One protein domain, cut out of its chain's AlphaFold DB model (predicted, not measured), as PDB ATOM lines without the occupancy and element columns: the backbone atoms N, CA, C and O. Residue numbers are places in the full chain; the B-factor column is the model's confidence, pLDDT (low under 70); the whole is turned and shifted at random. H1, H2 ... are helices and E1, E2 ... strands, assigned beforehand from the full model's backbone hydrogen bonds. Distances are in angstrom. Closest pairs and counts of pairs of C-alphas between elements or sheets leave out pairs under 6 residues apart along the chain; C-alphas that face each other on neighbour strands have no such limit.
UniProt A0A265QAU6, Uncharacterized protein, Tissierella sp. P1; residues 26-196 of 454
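This is residues 26 to 196 of the 454 residues of an uncharacterized protein of Tissierella sp. P1 (UniProt A0A265QAU6). A long, twisted ribbon of three strands, E2, E1 and E3, makes the longest axis, with a loose head of helices H1, H2, H3, H4, H6 and H7 round the end where E1 begins and E3 ends. Toward the other end the sheet curls round the short helix H5, and the loop of residues 103 to 112 between E1 and E2 makes the far tip. The printed part has 171 residues, with seven named helices and three named strands in the order H1 H2 H3 H4 E1 E2 H5 E3 H6 H7; the sheet has the order E2, E1, E3 and is antiparallel throughout. The class is mixed, helices and strands. The whole is loose, with a radius of gyration of the C-alphas of 19.9 A and spans of 68 by 34 by 32 A.

Find C-alpha 26 at (182.254, 131.850, 197.457), where H1, residues 26 to 32, begins. H2 follows over residues 35 to 45, 15.4 A long, and then residues 46 to 62 hold no named element. H3 is residues 63 to 70, and H4, residues 74 to 86, is the longest helix, 18.1 A from first to last C-alpha. From C-alpha 90 at (192.062, 130.379, 209.457), E1 runs 37.2 A to residue 102. E2, residues 113 to 122, comes back over 27.1 A. After residues 123 to 134, with no named element, look for H5 at residues 135 to 142. E3, residues 151 to 164, spans 35.1 A and bends by 80 degrees at residue 154. H6 is residues 170 to 175; H7 is residues 186 to 194, 12.1 A long, and ends at C-alpha 194, (197.326, 137.948, 226.596).

Begin with the sheet, where E1 is the inner strand and E2 and E3 are the edge strands. E1 and E2 are a hairpin, antiparallel at 155 degrees; look at N 98 and O 116, 2.8 A apart and within hydrogen-bond range. E1 and E3 are antiparallel at 164 degrees, with N 93 and O 161 within range at 2.9 A. E2, H5 and E3 form a split strand-helix-strand unit, two strands that run the same way with E1 between them, and its crossover is right-handed. H5 is on the sheet, which curls round it; its closest C-alphas to E3 are those of Glu 136 and Ile 151, 6.4 A. At the other end H4 stands up from the sheet, its line rising 51 degrees out of the local plane, and the C-alphas of Leu 84 and Cys 90 of E1 are the closest, 5.4 A. H2 only grazes the sheet with residues 41 to 45. H4 touches H2 with residues 80 to 84 alone, about perpendicular at 81 degrees, closest at the C-alphas of Thr 37 and His 80, 5.2 A. H1 touches H2 at a steep tilt of 47 degrees, opposite ways, closest at the C-alphas of Asn 30 and Leu 38, 6.0 A. H7 and H4 only just touch, with 3 pairs of C-alphas within 8 A, the closest those of Lys 82 and Trp 186, 5.9 A. H3 is close to H4 but not clearly touching, at 6.7 A between the C-alphas of Glu 67 and Arg 74. H6 touches no helix and is apart from H7. In H1 to H6 every O i to N i+4 pair is within hydrogen-bond range; in H7 4 of 5 are.

The two C-alphas farthest apart are those of Gly 108 and Asn 177, 68.6 A. The printed part has no cut. The links H2 to H3 and E2 to H5 are long; residues 58 to 59 of the first pair antiparallel with residues 162 to 163 of E3. The mean pLDDT of the printed part is 76.8, and it is under 70 at residues 46 to 64, 66, 103 to 112, 133 and 193 to 196.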
ATOM      1  N   ILE A  26     181.952 130.455 197.764       73.44
ATOM      2  CA  ILE A  26     182.254 131.850 197.457       73.44
ATOM      3  C   ILE A  26     181.073 132.728 197.868       73.44
ATOM      4  O   ILE A  26     181.281 133.691 198.606       73.44
ATOM      5  N   ASP A  27     179.847 132.361 197.488       71.81
ATOM      6  CA  ASP A  27     178.663 133.150 197.828       71.81
ATOM      7  C   ASP A  27     178.326 133.052 199.311       71.81
ATOM      8  O   ASP A  27     177.970 134.051 199.918       71.81
ATOM      9  N   ALA A  28     178.511 131.897 199.941       74.38
ATOM     10  CA  ALA A  28     178.309 131.709 201.369       74.38
ATOM     11  C   ALA A  28     179.294 132.566 202.178       74.38
ATOM     12  O   ALA A  28     178.901 133.199 203.161       74.38
ATOM     13  N   LEU A  29     180.564 132.636 201.759       79.38
ATOM     14  CA  LEU A  29     181.554 133.501 202.397       79.38
ATOM     15  C   LEU A  29     181.255 134.982 202.129       79.38
ATOM     16  O   LEU A  29     181.418 135.787 203.039       79.38
ATOM     17  N   ASN A  30     180.784 135.335 200.931       79.62
ATOM     18  CA  ASN A  30     180.381 136.697 200.559       79.62
ATOM     19  C   ASN A  30     179.037 137.141 201.174       79.62
ATOM     20  O   ASN A  30     178.744 138.327 201.254       79.62
ATOM     21  N   GLN A  31     178.185 136.201 201.582       82.00
ATOM     22  CA  GLN A  31     176.967 136.482 202.345       82.00
ATOM     23  C   GLN A  31     177.292 136.678 203.826       82.00
ATOM     24  O   GLN A  31     176.686 137.516 204.489       82.00
ATOM     25  N   TYR A  32     178.235 135.897 204.357       84.38
ATOM     26  CA  TYR A  32     178.649 135.985 205.755       84.38
ATOM     27  C   TYR A  32     179.590 137.166 206.026       84.38
ATOM     28  O   TYR A  32     179.520 137.798 207.081       84.38
ATOM     29  N   ALA A  33     180.494 137.444 205.093       84.38
ATOM     30  CA  ALA A  33     181.483 138.508 205.164       84.38
ATOM     31  C   ALA A  33     181.370 139.429 203.945       84.38
ATOM     32  O   ALA A  33     180.735 139.094 202.959       84.38
ATOM     33  N   ASP A  34     182.012 140.593 203.995       82.50
ATOM     34  CA  ASP A  34     182.062 141.494 202.845       82.50
ATOM     35  C   ASP A  34     182.930 140.939 201.696       82.50
ATOM     36  O   ASP A  34     183.818 140.097 201.883       82.50
ATOM     37  N   CYS A  35     182.713 141.470 200.491       81.88
ATOM     38  CA  CYS A  35     183.495 141.121 199.305       81.88
ATOM     39  C   CYS A  35     185.002 141.389 199.488       81.88
ATOM     40  O   CYS A  35     185.832 140.680 198.916       81.88
ATOM     41  N   GLU A  36     185.374 142.358 200.338       84.00
ATOM     42  CA  GLU A  36     186.764 142.611 200.730       84.00
ATOM     43  C   GLU A  36     187.375 141.397 201.459       84.00
ATOM     44  O   GLU A  36     188.502 141.001 201.156       84.00
ATOM     45  N   THR A  37     186.646 140.762 202.387       85.81
ATOM     46  CA  THR A  37     187.106 139.562 203.109       85.81
ATOM     47  C   THR A  37     187.231 138.351 202.188       85.81
ATOM     48  O   THR A  37     188.204 137.598 202.296       85.81
ATOM     49  N   LEU A  38     186.290 138.173 201.257       84.44
ATOM     50  CA  LEU A  38     186.380 137.133 200.231       84.44
ATOM     51  C   LEU A  38     187.631 137.333 199.360       84.44
ATOM     52  O   LEU A  38     188.431 136.408 199.194       84.44
ATOM     53  N   GLY A  39     187.842 138.553 198.855       82.31
ATOM     54  CA  GLY A  39     189.022 138.903 198.062       82.31
ATOM     55  C   GLY A  39     190.327 138.708 198.836       82.31
ATOM     56  O   GLY A  39     191.304 138.184 198.292       82.31
ATOM     57  N   PHE A  40     190.335 139.046 200.129       85.69
ATOM     58  CA  PHE A  40     191.456 138.791 201.031       85.69
ATOM     59  C   PHE A  40     191.763 137.291 201.128       85.69
ATOM     60  O   PHE A  40     192.898 136.889 200.883       85.69
ATOM     61  N   TYR A  41     190.763 136.446 201.389       83.69
ATOM     62  CA  TYR A  41     190.928 134.990 201.469       83.69
ATOM     63  C   TYR A  41     191.442 134.370 200.159       83.69
ATOM     64  O   TYR A  41     192.414 133.609 200.171       83.69
ATOM     65  N   ILE A  42     190.857 134.740 199.015       79.56
ATOM     66  CA  ILE A  42     191.303 134.272 197.691       79.56
ATOM     67  C   ILE A  42     192.754 134.700 197.424       79.56
ATOM     68  O   ILE A  42     193.554 133.924 196.892       79.56
ATOM     69  N   SER A  43     193.132 135.907 197.857       77.19
ATOM     70  CA  SER A  43     194.499 136.412 197.712       77.19
ATOM     71  C   SER A  43     195.529 135.596 198.489       77.19
ATOM     72  O   SER A  43     196.678 135.555 198.068       77.19
ATOM     73  N   PHE A  44     195.154 134.913 199.573       73.06
ATOM     74  CA  PHE A  44     196.031 133.946 200.244       73.06
ATOM     75  C   PHE A  44     196.103 132.625 199.491       73.06
ATOM     76  O   PHE A  44     197.191 132.077 199.312       73.06
ATOM     77  N   LYS A  45     194.968 132.144 198.972       71.25
ATOM     78  CA  LYS A  45     194.908 130.895 198.205       71.25
ATOM     79  C   LYS A  45     195.812 130.893 196.974       71.25
ATOM     80  O   LYS A  45     196.337 129.838 196.635       71.25
ATOM     81  N   ARG A  46     196.070 132.047 196.346       65.69
ATOM     82  CA  ARG A  46     197.007 132.142 195.207       65.69
ATOM     83  C   ARG A  46     198.466 131.829 195.570       65.69
ATOM     84  O   ARG A  46     199.241 131.476 194.689       65.69
ATOM     85  N   TYR A  47     198.845 131.990 196.840       62.44
ATOM     86  CA  TYR A  47     200.204 131.727 197.326       62.44
ATOM     87  C   TYR A  47     200.400 130.284 197.803       62.44
ATOM     88  O   TYR A  47     201.513 129.906 198.159       62.44
ATOM     89  N   ILE A  48     199.341 129.472 197.789       59.66
ATOM     90  CA  ILE A  48     199.412 128.048 198.099       59.66
ATOM     91  C   ILE A  48     199.885 127.300 196.849       59.66
ATOM     92  O   ILE A  48     199.219 127.306 195.811       59.66
ATOM     93  N   ASN A  49     201.049 126.656 196.936       52.34
ATOM     94  CA  ASN A  49     201.595 125.867 195.839       52.34
ATOM     95  C   ASN A  49     200.844 124.534 195.721       52.34
ATOM     96  O   ASN A  49     200.883 123.707 196.622       52.34
ATOM     97  N   ARG A  50     200.171 124.315 194.587       54.81
ATOM     98  CA  ARG A  50     199.418 123.079 194.296       54.81
ATOM     99  C   ARG A  50     200.090 122.182 193.248       54.81
ATOM    100  O   ARG A  50     199.503 121.185 192.845       54.81
ATOM    101  N   LYS A  51     201.309 122.513 192.792       48.50
ATOM    102  CA  LYS A  51     201.984 121.834 191.661       48.50
ATOM    103  C   LYS A  51     202.214 120.333 191.862       48.50
ATOM    104  O   LYS A  51     202.272 119.615 190.873       48.50
ATOM    105  N   ASN A  52     202.310 119.872 193.110       46.59
ATOM    106  CA  ASN A  52     202.572 118.469 193.440       46.59
ATOM    107  C   ASN A  52     201.334 117.727 193.978       46.59
ATOM    108  O   ASN A  52     201.482 116.640 194.524       46.59
ATOM    109  N   ASN A  53     200.124 118.307 193.895       41.88
ATOM    110  CA  ASN A  53     198.914 117.807 194.575       41.88
ATOM    111  C   ASN A  53     199.042 117.637 196.106       41.88
ATOM    112  O   ASN A  53     198.112 117.153 196.751       41.88
ATOM    113  N   THR A  54     200.141 118.085 196.716       48.09
ATOM    114  CA  THR A  54     200.265 118.231 198.164       48.09
ATOM    115  C   THR A  54     199.485 119.482 198.572       48.09
ATOM    116  O   THR A  54     199.754 120.584 198.096       48.09
ATOM    117  N   LYS A  55     198.431 119.323 199.381       50.47
ATOM    118  CA  LYS A  55     197.578 120.431 199.844       50.47
ATOM    119  C   LYS A  55     198.313 121.238 200.918       50.47
ATOM    120  O   LYS A  55     198.118 121.031 202.113       50.47
ATOM    121  N   GLU A  56     199.189 122.145 200.504       52.75
ATOM    122  CA  GLU A  56     199.988 122.954 201.430       52.75
ATOM    123  C   GLU A  56     199.166 124.148 201.944       52.75
ATOM    124  O   GLU A  56     199.123 125.213 201.343       52.75
ATOM    125  N   ASN A  57     198.473 123.980 203.071       57.00
ATOM    126  CA  ASN A  57     197.546 124.987 203.613       57.00
ATOM    127  C   ASN A  57     198.201 125.984 204.595       57.00
ATOM    128  O   ASN A  57     197.505 126.758 205.258       57.00
ATOM    129  N   GLN A  58     199.532 125.993 204.704       54.78
ATOM    130  CA  GLN A  58     200.274 126.884 205.595       54.78
ATOM    131  C   GLN A  58     200.955 128.002 204.803       54.78
ATOM    132  O   GLN A  58     201.736 127.748 203.891       54.78
ATOM    133  N   ILE A  59     200.692 129.254 205.182       57.91
ATOM    134  CA  ILE A  59     201.342 130.418 204.581       57.91
ATOM    135  C   ILE A  59     202.244 131.048 205.637       57.91
ATOM    136  O   ILE A  59     201.781 131.636 206.615       57.91
ATOM    137  N   THR A  60     203.555 130.928 205.436       53.47
ATOM    138  CA  THR A  60     204.553 131.529 206.322       53.47
ATOM    139  C   THR A  60     205.049 132.830 205.713       53.47
ATOM    140  O   THR A  60     206.022 132.864 204.967       53.47
ATOM    141  N   TYR A  61     204.391 133.928 206.058       62.09
ATOM    142  CA  TYR A  61     204.913 135.259 205.781       62.09
ATOM    143  C   TYR A  61     204.765 136.130 207.017       62.09
ATOM    144  O   TYR A  61     203.811 135.996 207.784       62.09
ATOM    145  N   SER A  62     205.712 137.047 207.213       60.69
ATOM    146  CA  SER A  62     205.532 138.067 208.237       60.69
ATOM    147  C   SER A  62     204.303 138.908 207.890       60.69
ATOM    148  O   SER A  62     204.049 139.211 206.723       60.69
ATOM    149  N   GLN A  63     203.550 139.316 208.908       67.38
ATOM    150  CA  GLN A  63     202.409 140.217 208.738       67.38
ATOM    151  C   GLN A  63     202.796 141.448 207.897       67.38
ATOM    152  O   GLN A  63     202.101 141.786 206.948       67.38
ATOM    153  N   ALA A  64     203.959 142.047 208.176       68.00
ATOM    154  CA  ALA A  64     204.480 143.195 207.434       68.00
ATOM    155  C   ALA A  64     204.722 142.899 205.941       68.00
ATOM    156  O   ALA A  64     204.501 143.761 205.091       68.00
ATOM    157  N   TYR A  65     205.167 141.685 205.603       71.69
ATOM    158  CA  TYR A  65     205.312 141.274 204.209       71.69
ATOM    159  C   TYR A  65     203.947 141.190 203.520       71.69
ATOM    160  O   TYR A  65     203.785 141.715 202.423       71.69
ATOM    161  N   LEU A  66     202.956 140.581 204.172       67.69
ATOM    162  CA  LEU A  66     201.618 140.404 203.603       67.69
ATOM    163  C   LEU A  66     200.854 141.718 203.462       67.69
ATOM    164  O   LEU A  66     200.251 141.950 202.419       67.69
ATOM    165  N   GLU A  67     200.926 142.599 204.459       70.38
ATOM    166  CA  GLU A  67     200.365 143.955 204.386       70.38
ATOM    167  C   GLU A  67     200.898 144.705 203.162       70.38
ATOM    168  O   GLU A  67     200.126 145.303 202.412       70.38
ATOM    169  N   LYS A  68     202.210 144.597 202.905       75.75
ATOM    170  CA  LYS A  68     202.856 145.198 201.737       75.75
ATOM    171  C   LYS A  68     202.411 144.555 200.421       75.75
ATOM    172  O   LYS A  68     202.128 145.276 199.472       75.75
ATOM    173  N   GLN A  69     202.364 143.224 200.341       71.00
ATOM    174  CA  GLN A  69     202.008 142.514 199.102       71.00
ATOM    175  C   GLN A  69     200.531 142.655 198.728       71.00
ATOM    176  O   GLN A  69     200.191 142.668 197.547       71.00
ATOM    177  N   LEU A  70     199.649 142.733 199.725       72.88
ATOM    178  CA  LEU A  70     198.212 142.890 199.518       72.88
ATOM    179  C   LEU A  70     197.790 144.362 199.454       72.88
ATOM    180  O   LEU A  70     196.644 144.640 199.120       72.88
ATOM    181  N   ASN A  71     198.697 145.296 199.760       80.69
ATOM    182  CA  ASN A  71     198.402 146.720 199.903       80.69
ATOM    183  C   ASN A  71     197.241 146.979 200.887       80.69
ATOM    184  O   ASN A  71     196.359 147.805 200.652       80.69
ATOM    185  N   VAL A  72     197.225 146.232 201.997       82.19
ATOM    186  CA  VAL A  72     196.189 146.305 203.036       82.19
ATOM    187  C   VAL A  72     196.815 146.817 204.326       82.19
ATOM    188  O   VAL A  72     197.786 146.256 204.826       82.19
ATOM    189  N   GLY A  73     196.238 147.875 204.900       83.19
ATOM    190  CA  GLY A  73     196.677 148.399 206.194       83.19
ATOM    191  C   GLY A  73     196.394 147.435 207.353       83.19
ATOM    192  O   GLY A  73     195.415 146.688 207.331       83.19
ATOM    193  N   ARG A  74     197.206 147.512 208.414       83.00
ATOM    194  CA  ARG A  74     197.160 146.621 209.588       83.00
ATOM    195  C   ARG A  74     195.766 146.389 210.171       83.00
ATOM    196  O   ARG A  74     195.383 145.252 210.427       83.00
ATOM    197  N   THR A  75     194.987 147.449 210.370       86.44
ATOM    198  CA  THR A  75     193.635 147.342 210.944       86.44
ATOM    199  C   THR A  75     192.704 146.521 210.053       86.44
ATOM    200  O   THR A  75     191.991 145.647 210.541       86.44
ATOM    201  N   LYS A  76     192.745 146.760 208.736       87.12
ATOM    202  CA  LYS A  76     191.955 145.996 207.764       87.12
ATOM    203  C   LYS A  76     192.427 144.544 207.698       87.12
ATOM    204  O   LYS A  76     191.593 143.646 207.722       87.12
ATOM    205  N   TYR A  77     193.741 144.313 207.704       86.00
ATOM    206  CA  TYR A  77     194.327 142.972 207.727       86.00
ATOM    207  C   TYR A  77     193.788 142.144 208.902       86.00
ATOM    208  O   TYR A  77     193.248 141.058 208.701       86.00
ATOM    209  N   TYR A  78     193.860 142.682 210.125       86.62
ATOM    210  CA  TYR A  78     193.366 141.987 211.317       86.62
ATOM    211  C   TYR A  78     191.852 141.795 211.315       86.62
ATOM    212  O   TYR A  78     191.384 140.765 211.790       86.62
ATOM    213  N   ARG A  79     191.087 142.745 210.765       90.19
ATOM    214  CA  ARG A  79     189.636 142.595 210.599       90.19
ATOM    215  C   ARG A  79     189.310 141.375 209.734       90.19
ATOM    216  O   ARG A  79     188.549 140.522 210.175       90.19
ATOM    217  N   HIS A  80     189.915 141.260 208.552       90.69
ATOM    218  CA  HIS A  80     189.657 140.133 207.649       90.69
ATOM    219  C   HIS A  80     190.158 138.809 208.231       90.69
ATOM    220  O   HIS A  80     189.439 137.813 208.212       90.69
ATOM    221  N   LEU A  81     191.354 138.806 208.824       89.00
ATOM    222  CA  LEU A  81     191.910 137.632 209.493       89.00
ATOM    223  C   LEU A  81     191.001 137.137 210.629       89.00
ATOM    224  O   LEU A  81     190.724 135.944 210.716       89.00
ATOM    225  N   LYS A  82     190.496 138.053 211.464       91.50
ATOM    226  CA  LYS A  82     189.547 137.752 212.541       91.50
ATOM    227  C   LYS A  82     188.265 137.129 212.000       91.50
ATOM    228  O   LYS A  82     187.810 136.128 212.546       91.50
ATOM    229  N   THR A  83     187.702 137.677 210.925       92.06
ATOM    230  CA  THR A  83     186.502 137.113 210.293       92.06
ATOM    231  C   THR A  83     186.751 135.689 209.803       92.06
ATOM    232  O   THR A  83     185.979 134.795 210.144       92.06
ATOM    233  N   LEU A  84     187.857 135.455 209.087       90.44
ATOM    234  CA  LEU A  84     188.227 134.130 208.573       90.44
ATOM    235  C   LEU A  84     188.521 133.125 209.687       90.44
ATOM    236  O   LEU A  84     188.149 131.958 209.587       90.44
ATOM    237  N   PHE A  85     189.158 133.569 210.765       91.44
ATOM    238  CA  PHE A  85     189.373 132.747 211.948       91.44
ATOM    239  C   PHE A  85     188.053 132.350 212.606       91.44
ATOM    240  O   PHE A  85     187.850 131.182 212.934       91.44
ATOM    241  N   ASN A  86     187.131 133.304 212.767       91.62
ATOM    242  CA  ASN A  86     185.857 133.053 213.430       91.62
ATOM    243  C   ASN A  86     185.027 132.000 212.700       91.62
ATOM    244  O   ASN A  86     184.373 131.195 213.351       91.62
ATOM    245  N   VAL A  87     185.084 131.967 211.368       88.81
ATOM    246  CA  VAL A  87     184.420 130.927 210.568       88.81
ATOM    247  C   VAL A  87     185.231 129.642 210.437       88.81
ATOM    248  O   VAL A  87     184.780 128.694 209.810       88.81
ATOM    249  N   GLY A  88     186.436 129.581 211.004       87.06
ATOM    250  CA  GLY A  88     187.299 128.407 210.942       87.06
ATOM    251  C   GLY A  88     188.014 128.215 209.603       87.06
ATOM    252  O   GLY A  88     188.496 127.119 209.342       87.06
ATOM    253  N   LEU A  89     188.124 129.246 208.767       85.88
ATOM    254  CA  LEU A  89     188.950 129.229 207.551       85.88
ATOM    255  C   LEU A  89     190.413 129.591 207.816       85.88
ATOM    256  O   LEU A  89     191.262 129.397 206.945       85.88
ATOM    257  N   CYS A  90     190.712 130.099 209.008       87.69
ATOM    258  CA  CYS A  90     192.062 130.379 209.457       87.69
ATOM    259  C   CYS A  90     192.293 129.787 210.850       87.69
ATOM    260  O   CYS A  90     191.472 129.986 211.743       87.69
ATOM    261  N   ASP A  91     193.415 129.100 211.035       86.50
ATOM    262  CA  ASP A  91     193.960 128.742 212.342       86.50
ATOM    263  C   ASP A  91     195.261 129.511 212.606       86.50
ATOM    264  O   ASP A  91     195.954 129.955 211.686       86.50
ATOM    265  N   VAL A  92     195.585 129.683 213.886       86.44
ATOM    266  CA  VAL A  92     196.782 130.387 214.345       86.44
ATOM    267  C   VAL A  92     197.678 129.410 215.082       86.44
ATOM    268  O   VAL A  92     197.238 128.716 215.997       86.44
ATOM    269  N   GLU A  93     198.951 129.413 214.714       84.56
ATOM    270  CA  GLU A  93     199.986 128.634 215.380       84.56
ATOM    271  C   GLU A  93     201.117 129.565 215.810       84.56
ATOM    272  O   GLU A  93     201.511 130.469 215.071       84.56
ATOM    273  N   LYS A  94     201.635 129.394 217.023       85.00
ATOM    274  CA  LYS A  94     202.796 130.139 217.500       85.00
ATOM    275  C   LYS A  94     203.900 129.175 217.876       85.00
ATOM    276  O   LYS A  94     203.692 128.204 218.605       85.00
ATOM    277  N   ILE A  95     205.081 129.491 217.369       84.69
ATOM    278  CA  ILE A  95     206.290 128.703 217.544       84.69
ATOM    279  C   ILE A  95     207.310 129.576 218.247       84.69
ATOM    280  O   ILE A  95     207.481 130.752 217.912       84.69
ATOM    281  N   VAL A  96     207.989 128.989 219.219       85.75
ATOM    282  CA  VAL A  96     209.167 129.574 219.831       85.75
ATOM    283  C   VAL A  96     210.400 128.895 219.245       85.75
ATOM    284  O   VAL A  96     210.535 127.674 219.285       85.75
ATOM    285  N   GLU A  97     211.286 129.685 218.652       86.38
ATOM    286  CA  GLU A  97     212.613 129.238 218.248       86.38
ATOM    287  C   GLU A  97     213.578 129.557 219.379       86.38
ATOM    288  O   GLU A  97     213.822 130.725 219.690       86.38
ATOM    289  N   VAL A  98     214.107 128.512 220.009       84.44
ATOM    290  CA  VAL A  98     215.036 128.636 221.126       84.44
ATOM    291  C   VAL A  98     216.424 128.261 220.647       84.44
ATOM    292  O   VAL A  98     216.649 127.159 220.141       84.44
ATOM    293  N   LYS A  99     217.364 129.184 220.830       85.56
ATOM    294  CA  LYS A  99     218.789 128.934 220.653       85.56
ATOM    295  C   LYS A  99     219.411 128.734 222.026       85.56
ATOM    296  O   LYS A  99     219.270 129.597 222.893       85.56
ATOM    297  N   PHE A 100     220.095 127.618 222.234       83.00
ATOM    298  CA  PHE A 100     220.712 127.284 223.516       83.00
ATOM    299  C   PHE A 100     222.048 126.562 223.331       83.00
ATOM    300  O   PHE A 100     222.315 125.962 222.288       83.00
ATOM    301  N   PHE A 101     222.901 126.641 224.350       80.81
ATOM    302  CA  PHE A 101     224.091 125.803 224.457       80.81
ATOM    303  C   PHE A 101     223.767 124.560 225.270       80.81
ATOM    304  O   PHE A 101     223.021 124.641 226.248       80.81
ATOM    305  N   ILE A 102     224.383 123.440 224.895       73.94
ATOM    306  CA  ILE A 102     224.468 122.266 225.760       73.94
ATOM    307  C   ILE A 102     225.807 122.355 226.486       73.94
ATOM    308  O   ILE A 102     226.862 122.219 225.863       73.94
ATOM    309  N   ASN A 103     225.778 122.662 227.780       69.25
ATOM    310  CA  ASN A 103     226.993 122.794 228.573       69.25
ATOM    311  C   ASN A 103     227.480 121.413 229.026       69.25
ATOM    312  O   ASN A 103     227.068 120.930 230.072       69.25
ATOM    313  N   TYR A 104     228.371 120.781 228.263       64.19
ATOM    314  CA  TYR A 104     228.881 119.450 228.613       64.19
ATOM    315  C   TYR A 104     229.922 119.447 229.750       64.19
ATOM    316  O   TYR A 104     230.385 118.371 230.115       64.19
ATOM    317  N   ASN A 105     230.312 120.604 230.315       55.75
ATOM    318  CA  ASN A 105     231.393 120.713 231.314       55.75
ATOM    319  C   ASN A 105     232.676 119.936 230.918       55.75
ATOM    320  O   ASN A 105     233.371 119.386 231.768       55.75
ATOM    321  N   LEU A 106     233.002 119.877 229.622       55.09
ATOM    322  CA  LEU A 106     234.248 119.285 229.137       55.09
ATOM    323  C   LEU A 106     235.234 120.417 228.854       55.09
ATOM    324  O   LEU A 106     235.065 121.163 227.888       55.09
ATOM    325  N   GLU A 107     236.240 120.555 229.719       46.88
ATOM    326  CA  GLU A 107     237.335 121.514 229.554       46.88
ATOM    327  C   GLU A 107     237.887 121.470 228.117       46.88
ATOM    328  O   GLU A 107     238.322 120.428 227.623       46.88
ATOM    329  N   GLY A 108     237.843 122.615 227.430       52.44
ATOM    330  CA  GLY A 108     238.505 122.821 226.140       52.44
ATOM    331  C   GLY A 108     237.712 122.490 224.869       52.44
ATOM    332  O   GLY A 108     238.288 122.610 223.789       52.44
ATOM    333  N   LYS A 109     236.424 122.114 224.933       54.09
ATOM    334  CA  LYS A 109     235.583 121.937 223.727       54.09
ATOM    335  C   LYS A 109     234.551 123.056 223.579       54.09
ATOM    336  O   LYS A 109     233.891 123.431 224.542       54.09
ATOM    337  N   GLU A 110     234.399 123.579 222.361       56.38
ATOM    338  CA  GLU A 110     233.327 124.523 222.036       56.38
ATOM    339  C   GLU A 110     231.963 123.861 222.279       56.38
ATOM    340  O   GLU A 110     231.667 122.797 221.729       56.38
ATOM    341  N   ASN A 111     231.128 124.481 223.118       62.34
ATOM    342  CA  ASN A 111     229.775 123.995 223.360       62.34
ATOM    343  C   ASN A 111     228.949 124.152 222.072       62.34
ATOM    344  O   ASN A 111     228.826 125.277 221.569       62.34
ATOM    345  N   PRO A 112     228.347 123.076 221.534       69.12
ATOM    346  CA  PRO A 112     227.552 123.182 220.324       69.12
ATOM    347  C   PRO A 112     226.327 124.067 220.586       69.12
ATOM    348  O   PRO A 112     225.548 123.833 221.512       69.12
ATOM    349  N   SER A 113     226.164 125.103 219.762       78.06
ATOM    350  CA  SER A 113     224.944 125.909 219.717       78.06
ATOM    351  C   SER A 113     223.866 125.123 218.980       78.06
ATOM    352  O   SER A 113     224.006 124.859 217.787       78.06
ATOM    353  N   VAL A 114     222.763 124.823 219.655       80.31
ATOM    354  CA  VAL A 114     221.609 124.128 219.078       80.31
ATOM    355  C   VAL A 114     220.451 125.113 218.945       80.31
ATOM    356  O   VAL A 114     220.240 125.969 219.803       80.31
ATOM    357  N   GLN A 115     219.712 125.014 217.842       82.56
ATOM    358  CA  GLN A 115     218.474 125.755 217.622       82.56
ATOM    359  C   GLN A 115     217.336 124.750 217.461       82.56
ATOM    360  O   GLN A 115     217.437 123.829 216.650       82.56
ATOM    361  N   LYS A 116     216.266 124.921 218.238       82.75
ATOM    362  CA  LYS A 116     215.058 124.092 218.168       82.75
ATOM    363  C   LYS A 116     213.821 124.972 218.056       82.75
ATOM    364  O   LYS A 116     213.812 126.096 218.555       82.75
ATOM    365  N   SER A 117     212.788 124.441 217.417       82.88
ATOM    366  CA  SER A 117     211.506 125.112 217.211       82.88
ATOM    367  C   SER A 117     210.418 124.326 217.931       82.88
ATOM    368  O   SER A 117     210.277 123.133 217.683       82.88
ATOM    369  N   ILE A 118     209.663 124.981 218.811       83.25
ATOM    370  CA  ILE A 118     208.628 124.344 219.633       83.25
ATOM    371  C   ILE A 118     207.298 125.049 219.385       83.25
ATOM    372  O   ILE A 118     207.191 126.265 219.564       83.25
ATOM    373  N   VAL A 119     206.283 124.292 218.970       84.69
ATOM    374  CA  VAL A 119     204.902 124.782 218.879       84.69
ATOM    375  C   VAL A 119     204.347 124.849 220.295       84.69
ATOM    376  O   VAL A 119     204.214 123.825 220.953       84.69
ATOM    377  N   TYR A 120     204.033 126.051 220.769       84.19
ATOM    378  CA  TYR A 120     203.475 126.236 222.113       84.19
ATOM    379  C   TYR A 120     202.010 126.661 222.086       84.19
ATOM    380  O   TYR A 120     201.342 126.655 223.113       84.19
ATOM    381  N   PHE A 121     201.495 127.050 220.925       85.81
ATOM    382  CA  PHE A 121     200.098 127.405 220.761       85.81
ATOM    383  C   PHE A 121     199.646 126.999 219.366       85.81
ATOM    384  O   PHE A 121     200.294 127.367 218.388       85.81
ATOM    385  N   SER A 122     198.538 126.277 219.262       85.56
ATOM    386  CA  SER A 122     197.930 125.917 217.984       85.56
ATOM    387  C   SER A 122     196.428 125.785 218.152       85.56
ATOM    388  O   SER A 122     195.952 124.958 218.926       85.56
ATOM    389  N   THR A 123     195.663 126.572 217.400       85.94
ATOM    390  CA  THR A 123     194.200 126.431 217.373       85.94
ATOM    391  C   THR A 123     193.744 125.259 216.502       85.94
ATOM    392  O   THR A 123     192.606 124.807 216.632       85.94
ATOM    393  N   LEU A 124     194.622 124.748 215.634       83.88
ATOM    394  CA  LEU A 124     194.359 123.558 214.827       83.88
ATOM    395  C   LEU A 124     194.488 122.286 215.674       83.88
ATOM    396  O   LEU A 124     193.615 121.426 215.629       83.88
ATOM    397  N   GLU A 125     195.555 122.195 216.471       83.31
ATOM    398  CA  GLU A 125     195.874 121.024 217.305       83.31
ATOM    399  C   GLU A 125     195.398 121.169 218.760       83.31
ATOM    400  O   GLU A 125     195.631 120.284 219.576       83.31
ATOM    401  N   ASN A 126     194.717 122.274 219.093       83.88
ATOM    402  CA  ASN A 126     194.283 122.626 220.452       83.88
ATOM    403  C   ASN A 126     195.429 122.604 221.482       83.88
ATOM    404  O   ASN A 126     195.271 122.121 222.603       83.88
ATOM    405  N   ILE A 127     196.581 123.151 221.098       84.44
ATOM    406  CA  ILE A 127     197.758 123.303 221.957       84.44
ATOM    407  C   ILE A 127     197.711 124.687 222.611       84.44
ATOM    408  O   ILE A 127     197.547 125.690 221.914       84.44
ATOM    409  N   ASP A 128     197.893 124.750 223.930       85.00
ATOM    410  CA  ASP A 128     198.036 125.994 224.698       85.00
ATOM    411  C   ASP A 128     199.004 125.773 225.871       85.00
ATOM    412  O   ASP A 128     198.627 125.332 226.958       85.00
ATOM    413  N   ILE A 129     200.290 125.997 225.610       82.62
ATOM    414  CA  ILE A 129     201.397 125.744 226.531       82.62
ATOM    415  C   ILE A 129     201.932 127.078 227.047       82.62
ATOM    416  O   ILE A 129     202.363 127.949 226.287       82.62
ATOM    417  N   SER A 130     201.992 127.215 228.372       80.06
ATOM    418  CA  SER A 130     202.624 128.372 229.004       80.06
ATOM    419  C   SER A 130     204.147 128.299 228.891       80.06
ATOM    420  O   SER A 130     204.780 127.368 229.390       80.06
ATOM    421  N   LEU A 131     204.749 129.313 228.263       75.50
ATOM    422  CA  LEU A 131     206.204 129.412 228.094       75.50
ATOM    423  C   LEU A 131     206.942 129.928 229.339       75.50
ATOM    424  O   LEU A 131     208.165 129.811 229.431       75.50
ATOM    425  N   LYS A 132     206.237 130.551 230.292       71.12
ATOM    426  CA  LYS A 132     206.876 131.230 231.426       71.12
ATOM    427  C   LYS A 132     207.554 130.204 232.340       71.12
ATOM    428  O   LYS A 132     206.875 129.376 232.935       71.12
ATOM    429  N   ASN A 133     208.877 130.312 232.486       67.88
ATOM    430  CA  ASN A 133     209.717 129.440 233.322       67.88
ATOM    431  C   ASN A 133     209.668 127.943 232.945       67.88
ATOM    432  O   ASN A 133     209.948 127.097 233.792       67.88
ATOM    433  N   ASN A 134     209.287 127.616 231.704       79.44
ATOM    434  CA  ASN A 134     209.062 126.232 231.272       79.44
ATOM    435  C   ASN A 134     209.861 125.831 230.019       79.44
ATOM    436  O   ASN A 134     209.716 124.717 229.534       79.44
ATOM    437  N   LEU A 135     210.690 126.720 229.463       82.25
ATOM    438  CA  LEU A 135     211.359 126.478 228.179       82.25
ATOM    439  C   LEU A 135     212.359 125.320 228.247       82.25
ATOM    440  O   LEU A 135     212.391 124.499 227.340       82.25
ATOM    441  N   GLU A 136     213.135 125.211 229.322       82.69
ATOM    442  CA  GLU A 136     214.097 124.123 229.513       82.69
ATOM    443  C   GLU A 136     213.395 122.770 229.696       82.69
ATOM    444  O   GLU A 136     213.855 121.765 229.157       82.69
ATOM    445  N   ASN A 137     212.257 122.747 230.402       82.06
ATOM    446  CA  ASN A 137     211.420 121.548 230.520       82.06
ATOM    447  C   ASN A 137     210.828 121.163 229.165       82.06
ATOM    448  O   ASN A 137     210.904 120.007 228.786       82.06
ATOM    449  N   LEU A 138     210.288 122.130 228.419       81.81
ATOM    450  CA  LEU A 138     209.702 121.889 227.101       81.81
ATOM    451  C   LEU A 138     210.743 121.368 226.114       81.81
ATOM    452  O   LEU A 138     210.467 120.446 225.357       81.81
ATOM    453  N   ILE A 139     211.961 121.914 226.131       81.56
ATOM    454  CA  ILE A 139     213.048 121.379 225.309       81.56
ATOM    455  C   ILE A 139     213.345 119.933 225.712       81.56
ATOM    456  O   ILE A 139     213.460 119.098 224.827       81.56
ATOM    457  N   ASN A 140     213.436 119.631 227.009       82.19
ATOM    458  CA  ASN A 140     213.685 118.271 227.487       82.19
ATOM    459  C   ASN A 140     212.536 117.299 227.147       82.19
ATOM    460  O   ASN A 140     212.799 116.175 226.750       82.19
ATOM    461  N   GLU A 141     211.275 117.723 227.229       82.69
ATOM    462  CA  GLU A 141     210.113 116.892 226.878       82.69
ATOM    463  C   GLU A 141     210.067 116.559 225.382       82.69
ATOM    464  O   GLU A 141     209.826 115.413 225.005       82.69
ATOM    465  N   TYR A 142     210.320 117.547 224.518       78.25
ATOM    466  CA  TYR A 142     210.330 117.352 223.063       78.25
ATOM    467  C   TYR A 142     211.630 116.707 222.551       78.25
ATOM    468  O   TYR A 142     211.630 116.108 221.474       78.25
ATOM    469  N   TYR A 143     212.726 116.843 223.300       79.88
ATOM    470  CA  TYR A 143     214.068 116.349 222.979       79.88
ATOM    471  C   TYR A 143     214.703 115.705 224.227       79.88
ATOM    472  O   TYR A 143     215.617 116.286 224.829       79.88
ATOM    473  N   PRO A 144     214.224 114.514 224.643       78.62
ATOM    474  CA  PRO A 144     214.645 113.849 225.883       78.62
ATOM    475  C   PRO A 144     216.130 113.484 225.913       78.62
ATOM    476  O   PRO A 144     216.693 113.254 226.981       78.62
ATOM    477  N   GLU A 145     216.795 113.473 224.757       77.88
ATOM    478  CA  GLU A 145     218.239 113.303 224.637       77.88
ATOM    479  C   GLU A 145     219.060 114.467 225.222       77.88
ATOM    480  O   GLU A 145     220.271 114.329 225.393       77.88
ATOM    481  N   ILE A 146     218.429 115.606 225.533       76.19
ATOM    482  CA  ILE A 146     219.084 116.804 226.069       76.19
ATOM    483  C   ILE A 146     218.693 116.981 227.544       76.19
ATOM    484  O   ILE A 146     217.575 117.417 227.830       76.19
ATOM    485  N   PRO A 147     219.591 116.698 228.508       77.25
ATOM    486  CA  PRO A 147     219.294 116.882 229.925       77.25
ATOM    487  C   PRO A 147     219.015 118.349 230.251       77.25
ATOM    488  O   PRO A 147     219.770 119.240 229.847       77.25
ATOM    489  N   LYS A 148     217.945 118.591 231.011       80.00
ATOM    490  CA  LYS A 148     217.470 119.929 231.381       80.00
ATOM    491  C   LYS A 148     218.564 120.787 232.021       80.00
ATOM    492  O   LYS A 148     218.661 121.977 231.741       80.00
ATOM    493  N   GLU A 149     219.397 120.184 232.863       79.19
ATOM    494  CA  GLU A 149     220.440 120.858 233.643       79.19
ATOM    495  C   GLU A 149     221.569 121.415 232.768       79.19
ATOM    496  O   GLU A 149     222.298 122.313 233.190       79.19
ATOM    497  N   LEU A 150     221.721 120.889 231.548       76.31
ATOM    498  CA  LEU A 150     222.775 121.285 230.615       76.31
ATOM    499  C   LEU A 150     222.305 122.359 229.627       76.31
ATOM    500  O   LEU A 150     223.119 122.866 228.853       76.31
ATOM    501  N   ILE A 151     221.018 122.715 229.642       79.75
ATOM    502  CA  ILE A 151     220.433 123.694 228.729       79.75
ATOM    503  C   ILE A 151     220.708 125.099 229.255       79.75
ATOM    504  O   ILE A 151     220.232 125.497 230.315       79.75
ATOM    505  N   LYS A 152     221.432 125.893 228.465       82.69
ATOM    506  CA  LYS A 152     221.574 127.331 228.698       82.69
ATOM    507  C   LYS A 152     220.986 128.110 227.533       82.69
ATOM    508  O   LYS A 152     221.591 128.170 226.462       82.69
ATOM    509  N   ILE A 153     219.821 128.713 227.754       82.50
ATOM    510  CA  ILE A 153     219.123 129.523 226.752       82.50
ATOM    511  C   ILE A 153     219.943 130.780 226.429       82.50
ATOM    512  O   ILE A 153     220.430 131.471 227.322       82.50
ATOM    513  N   ILE A 154     220.107 131.053 225.136       83.00
ATOM    514  CA  ILE A 154     220.851 132.195 224.589       83.00
ATOM    515  C   ILE A 154     219.878 133.215 224.009       83.00
ATOM    516  O   ILE A 154     220.009 134.408 224.257       83.00
ATOM    517  N   ASP A 155     218.938 132.733 223.198       83.69
ATOM    518  CA  ASP A 155     218.015 133.572 222.447       83.69
ATOM    519  C   ASP A 155     216.679 132.853 222.262       83.69
ATOM    520  O   ASP A 155     216.625 131.623 222.151       83.69
ATOM    521  N   VAL A 156     215.607 133.637 222.250       83.62
ATOM    522  CA  VAL A 156     214.229 133.160 222.163       83.62
ATOM    523  C   VAL A 156     213.481 134.051 221.183       83.62
ATOM    524  O   VAL A 156     213.197 135.215 221.468       83.62
ATOM    525  N   VAL A 157     213.114 133.491 220.033       84.38
ATOM    526  CA  VAL A 157     212.384 134.205 218.983       84.38
ATOM    527  C   VAL A 157     210.980 133.632 218.861       84.38
ATOM    528  O   VAL A 157     210.795 132.448 218.598       84.38
ATOM    529  N   ASN A 158     209.970 134.486 219.011       83.00
ATOM    530  CA  ASN A 158     208.576 134.099 218.817       83.00
ATOM    531  C   ASN A 158     208.140 134.341 217.371       83.00
ATOM    532  O   ASN A 158     208.311 135.437 216.834       83.00
ATOM    533  N   LYS A 159     207.513 133.335 216.764       81.00
ATOM    534  CA  LYS A 159     206.928 133.403 215.423       81.00
ATOM    535  C   LYS A 159     205.448 133.042 215.484       81.00
ATOM    536  O   LYS A 159     205.051 132.152 216.226       81.00
ATOM    537  N   THR A 160     204.633 133.761 214.718       79.81
ATOM    538  CA  THR A 160     203.197 133.491 214.554       79.81
ATOM    539  C   THR A 160     202.938 133.093 213.111       79.81
ATOM    540  O   THR A 160     203.439 133.740 212.192       79.81
ATOM    541  N   PHE A 161     202.151 132.043 212.934       78.69
ATOM    542  CA  PHE A 161     201.797 131.430 211.668       78.69
ATOM    543  C   PHE A 161     200.283 131.440 211.514       78.69
ATOM    544  O   PHE A 161     199.545 131.240 212.481       78.69
ATOM    545  N   TYR A 162     199.842 131.652 210.278       80.69
ATOM    546  CA  TYR A 162     198.441 131.615 209.892       80.69
ATOM    547  C   TYR A 162     198.246 130.469 208.902       80.69
ATOM    548  O   TYR A 162     198.911 130.401 207.865       80.69
ATOM    549  N   ILE A 163     197.358 129.547 209.246       79.69
ATOM    550  CA  ILE A 163     197.057 128.355 208.457       79.69
ATOM    551  C   ILE A 163     195.707 128.601 207.795       79.69
ATOM    552  O   ILE A 163     194.721 128.813 208.490       79.69
ATOM    553  N   PHE A 164     195.659 128.620 206.464       80.12
ATOM    554  CA  PHE A 164     194.440 128.911 205.708       80.12
ATOM    555  C   PHE A 164     193.861 127.631 205.120       80.12
ATOM    556  O   PHE A 164     194.423 127.030 204.204       80.12
ATOM    557  N   HIS A 165     192.697 127.228 205.609       77.69
ATOM    558  CA  HIS A 165     192.055 125.977 205.216       77.69
ATOM    559  C   HIS A 165     191.263 126.133 203.929       77.69
ATOM    560  O   HIS A 165     190.815 127.223 203.610       77.69
ATOM    561  N   ASP A 166     191.137 125.070 203.132       73.44
ATOM    562  CA  ASP A 166     190.231 125.053 201.967       73.44
ATOM    563  C   ASP A 166     188.760 124.933 202.384       73.44
ATOM    564  O   ASP A 166     187.870 125.269 201.609       73.44
ATOM    565  N   CYS A 167     188.515 124.450 203.603       73.94
ATOM    566  CA  CYS A 167     187.188 124.263 204.160       73.94
ATOM    567  C   CYS A 167     187.143 124.639 205.649       73.94
ATOM    568  O   CYS A 167     188.160 124.528 206.345       73.94
ATOM    569  N   PRO A 168     185.976 125.063 206.157       79.19
ATOM    570  CA  PRO A 168     185.743 125.219 207.588       79.19
ATOM    571  C   PRO A 168     185.588 123.835 208.244       79.19
ATOM    572  O   PRO A 168     185.660 122.819 207.550       79.19
ATOM    573  N   PRO A 169     185.382 123.745 209.571       82.38
ATOM    574  CA  PRO A 169     185.000 122.479 210.190       82.38
ATOM    575  C   PRO A 169     183.696 121.974 209.556       82.38
ATOM    576  O   PRO A 169     182.685 122.675 209.595       82.38
ATOM    577  N   VAL A 170     183.738 120.791 208.937       77.06
ATOM    578  CA  VAL A 170     182.613 120.247 208.155       77.06
ATOM    579  C   VAL A 170     181.400 120.004 209.046       77.06
ATOM    580  O   VAL A 170     180.315 120.440 208.687       77.06
ATOM    581  N   ASP A 171     181.605 119.445 210.238       80.44
ATOM    582  CA  ASP A 171     180.540 119.187 211.214       80.44
ATOM    583  C   ASP A 171     179.732 120.463 211.517       80.44
ATOM    584  O   ASP A 171     178.505 120.466 211.498       80.44
ATOM    585  N   VAL A 172     180.425 121.596 211.679       80.62
ATOM    586  CA  VAL A 172     179.801 122.902 211.949       80.62
ATOM    587  C   VAL A 172     179.032 123.413 210.734       80.62
ATOM    588  O   VAL A 172     177.973 124.013 210.887       80.62
ATOM    589  N   LEU A 173     179.545 123.200 209.521       77.19
ATOM    590  CA  LEU A 173     178.818 123.564 208.307       77.19
ATOM    591  C   LEU A 173     177.554 122.719 208.136       77.19
ATOM    592  O   LEU A 173     176.498 123.276 207.849       77.19
ATOM    593  N   GLU A 174     177.649 121.403 208.310       80.38
ATOM    594  CA  GLU A 174     176.522 120.480 208.147       80.38
ATOM    595  C   GLU A 174     175.402 120.787 209.149       80.38
ATOM    596  O   GLU A 174     174.244 120.923 208.748       80.38
ATOM    597  N   GLU A 175     175.745 121.026 210.417       84.12
ATOM    598  CA  GLU A 175     174.797 121.446 211.461       84.12
ATOM    599  C   GLU A 175     174.073 122.764 211.132       84.12
ATOM    600  O   GLU A 175     172.955 122.997 211.595       84.12
ATOM    601  N   ASN A 176     174.683 123.625 210.312       81.25
ATOM    602  CA  ASN A 176     174.168 124.950 209.965       81.25
ATOM    603  C   ASN A 176     173.664 125.049 208.516       81.25
ATOM    604  O   ASN A 176     173.590 126.147 207.958       81.25
ATOM    605  N   ASN A 177     173.282 123.926 207.894       80.88
ATOM    606  CA  ASN A 177     172.803 123.876 206.504       80.88
ATOM    607  C   ASN A 177     173.781 124.533 205.516       80.88
ATOM    608  O   ASN A 177     173.376 125.297 204.638       80.88
ATOM    609  N   TYR A 178     175.075 124.276 205.698       75.81
ATOM    610  CA  TYR A 178     176.177 124.814 204.897       75.81
ATOM    611  C   TYR A 178     176.288 126.344 204.907       75.81
ATOM    612  O   TYR A 178     176.982 126.924 204.072       75.81
ATOM    613  N   LYS A 179     175.654 127.014 205.876       80.69
ATOM    614  CA  LYS A 179     175.855 128.441 206.116       80.69
ATOM    615  C   LYS A 179     177.036 128.653 207.044       80.69
ATOM    616  O   LYS A 179     177.212 127.952 208.039       80.69
ATOM    617  N   PHE A 180     177.817 129.680 206.739       83.25
ATOM    618  CA  PHE A 180     178.851 130.132 207.648       83.25
ATOM    619  C   PHE A 180     178.233 130.698 208.923       83.25
ATOM    620  O   PHE A 180     177.338 131.542 208.891       83.25
ATOM    621  N   VAL A 181     178.762 130.239 210.049       84.62
ATOM    622  CA  VAL A 181     178.477 130.762 211.381       84.62
ATOM    623  C   VAL A 181     179.794 130.962 212.117       84.62
ATOM    624  O   VAL A 181     180.822 130.377 211.760       84.62
ATOM    625  N   ALA A 182     179.778 131.799 213.152       86.31
ATOM    626  CA  ALA A 182     180.933 131.957 214.020       86.31
ATOM    627  C   ALA A 182     181.181 130.647 214.789       86.31
ATOM    628  O   ALA A 182     180.511 130.350 215.773       86.31
ATOM    629  N   TYR A 183     182.158 129.876 214.325       84.69
ATOM    630  CA  TYR A 183     182.658 128.655 214.949       84.69
ATOM    631  C   TYR A 183     183.498 128.955 216.199       84.69
ATOM    632  O   TYR A 183     183.433 128.246 217.202       84.69
ATOM    633  N   ARG A 184     184.305 130.021 216.145       87.50
ATOM    634  CA  ARG A 184     185.163 130.483 217.246       87.50
ATOM    635  C   ARG A 184     185.136 132.001 217.339       87.50
ATOM    636  O   ARG A 184     184.763 132.695 216.399       87.50
ATOM    637  N   ASN A 185     185.569 132.520 218.484       89.69
ATOM    638  CA  ASN A 185     185.739 133.951 218.689       89.69
ATOM    639  C   ASN A 185     187.221 134.279 218.884       89.69
ATOM    640  O   ASN A 185     187.833 133.861 219.870       89.69
ATOM    641  N   TRP A 186     187.778 135.044 217.946       89.12
ATOM    642  CA  TRP A 186     189.159 135.522 217.971       89.12
ATOM    643  C   TRP A 186     189.548 136.170 219.299       89.12
ATOM    644  O   TRP A 186     190.583 135.819 219.855       89.12
ATOM    645  N   ASP A 187     188.737 137.092 219.825       87.06
ATOM    646  CA  ASP A 187     189.105 137.855 221.021       87.06
ATOM    647  C   ASP A 187     189.179 136.926 222.234       87.06
ATOM    648  O   ASP A 187     190.131 136.991 223.002       87.06
ATOM    649  N   ILE A 188     188.228 135.997 222.368       86.12
ATOM    650  CA  ILE A 188     188.226 135.007 223.453       86.12
ATOM    651  C   ILE A 188     189.475 134.122 223.373       86.12
ATOM    652  O   ILE A 188     190.151 133.920 224.380       86.12
ATOM    653  N   VAL A 189     189.796 133.604 222.183       83.94
ATOM    654  CA  VAL A 189     190.933 132.691 221.989       83.94
ATOM    655  C   VAL A 189     192.267 133.413 222.183       83.94
ATOM    656  O   VAL A 189     193.155 132.891 222.853       83.94
ATOM    657  N   MET A 190     192.411 134.631 221.660       82.56
ATOM    658  CA  MET A 190     193.653 135.398 221.782       82.56
ATOM    659  C   MET A 190     193.839 136.004 223.178       82.56
ATOM    660  O   MET A 190     194.975 136.123 223.634       82.56
ATOM    661  N   ASN A 191     192.764 136.329 223.904       79.12
ATOM    662  CA  ASN A 191     192.865 136.860 225.267       79.12
ATOM    663  C   ASN A 191     193.368 135.827 226.277       79.12
ATOM    664  O   ASN A 191     194.065 136.214 227.218       79.12
ATOM    665  N   ARG A 192     193.097 134.528 226.071       70.25
ATOM    666  CA  ARG A 192     193.716 133.443 226.864       70.25
ATOM    667  C   ARG A 192     195.242 133.524 226.836       70.25
ATOM    668  O   ARG A 192     195.899 133.242 227.828       70.25
ATOM    669  N   PHE A 193     195.791 134.015 225.730       62.50
ATOM    670  CA  PHE A 193     197.221 134.216 225.566       62.50
ATOM    671  C   PHE A 193     197.725 135.551 226.150       62.50
ATOM    672  O   PHE A 193     198.830 135.622 226.681       62.50
ATOM    673  N   SER A 194     196.936 136.627 226.070       56.16
ATOM    674  CA  SER A 194     197.326 137.948 226.596       56.16
ATOM    675  C   SER A 194     197.331 138.030 228.130       56.16
ATOM    676  O   SER A 194     198.006 138.888 228.699       56.16
ATOM    677  N   SER A 195     196.599 137.143 228.805       41.28
ATOM    678  CA  SER A 195     196.343 137.179 230.251       41.28
ATOM    679  C   SER A 195     197.288 136.300 231.083       41.28
ATOM    680  O   SER A 195     196.915 135.764 232.119       41.28
ATOM    681  N   SER A 196     198.580 136.268 230.739       42.22
ATOM    682  CA  SER A 196     199.632 135.905 231.707       42.22
ATOM    683  C   SER A 196     200.035 137.082 232.623       42.22
ATOM    684  O   SER A 196     201.154 137.115 233.148       42.22
TER     685      SER A 196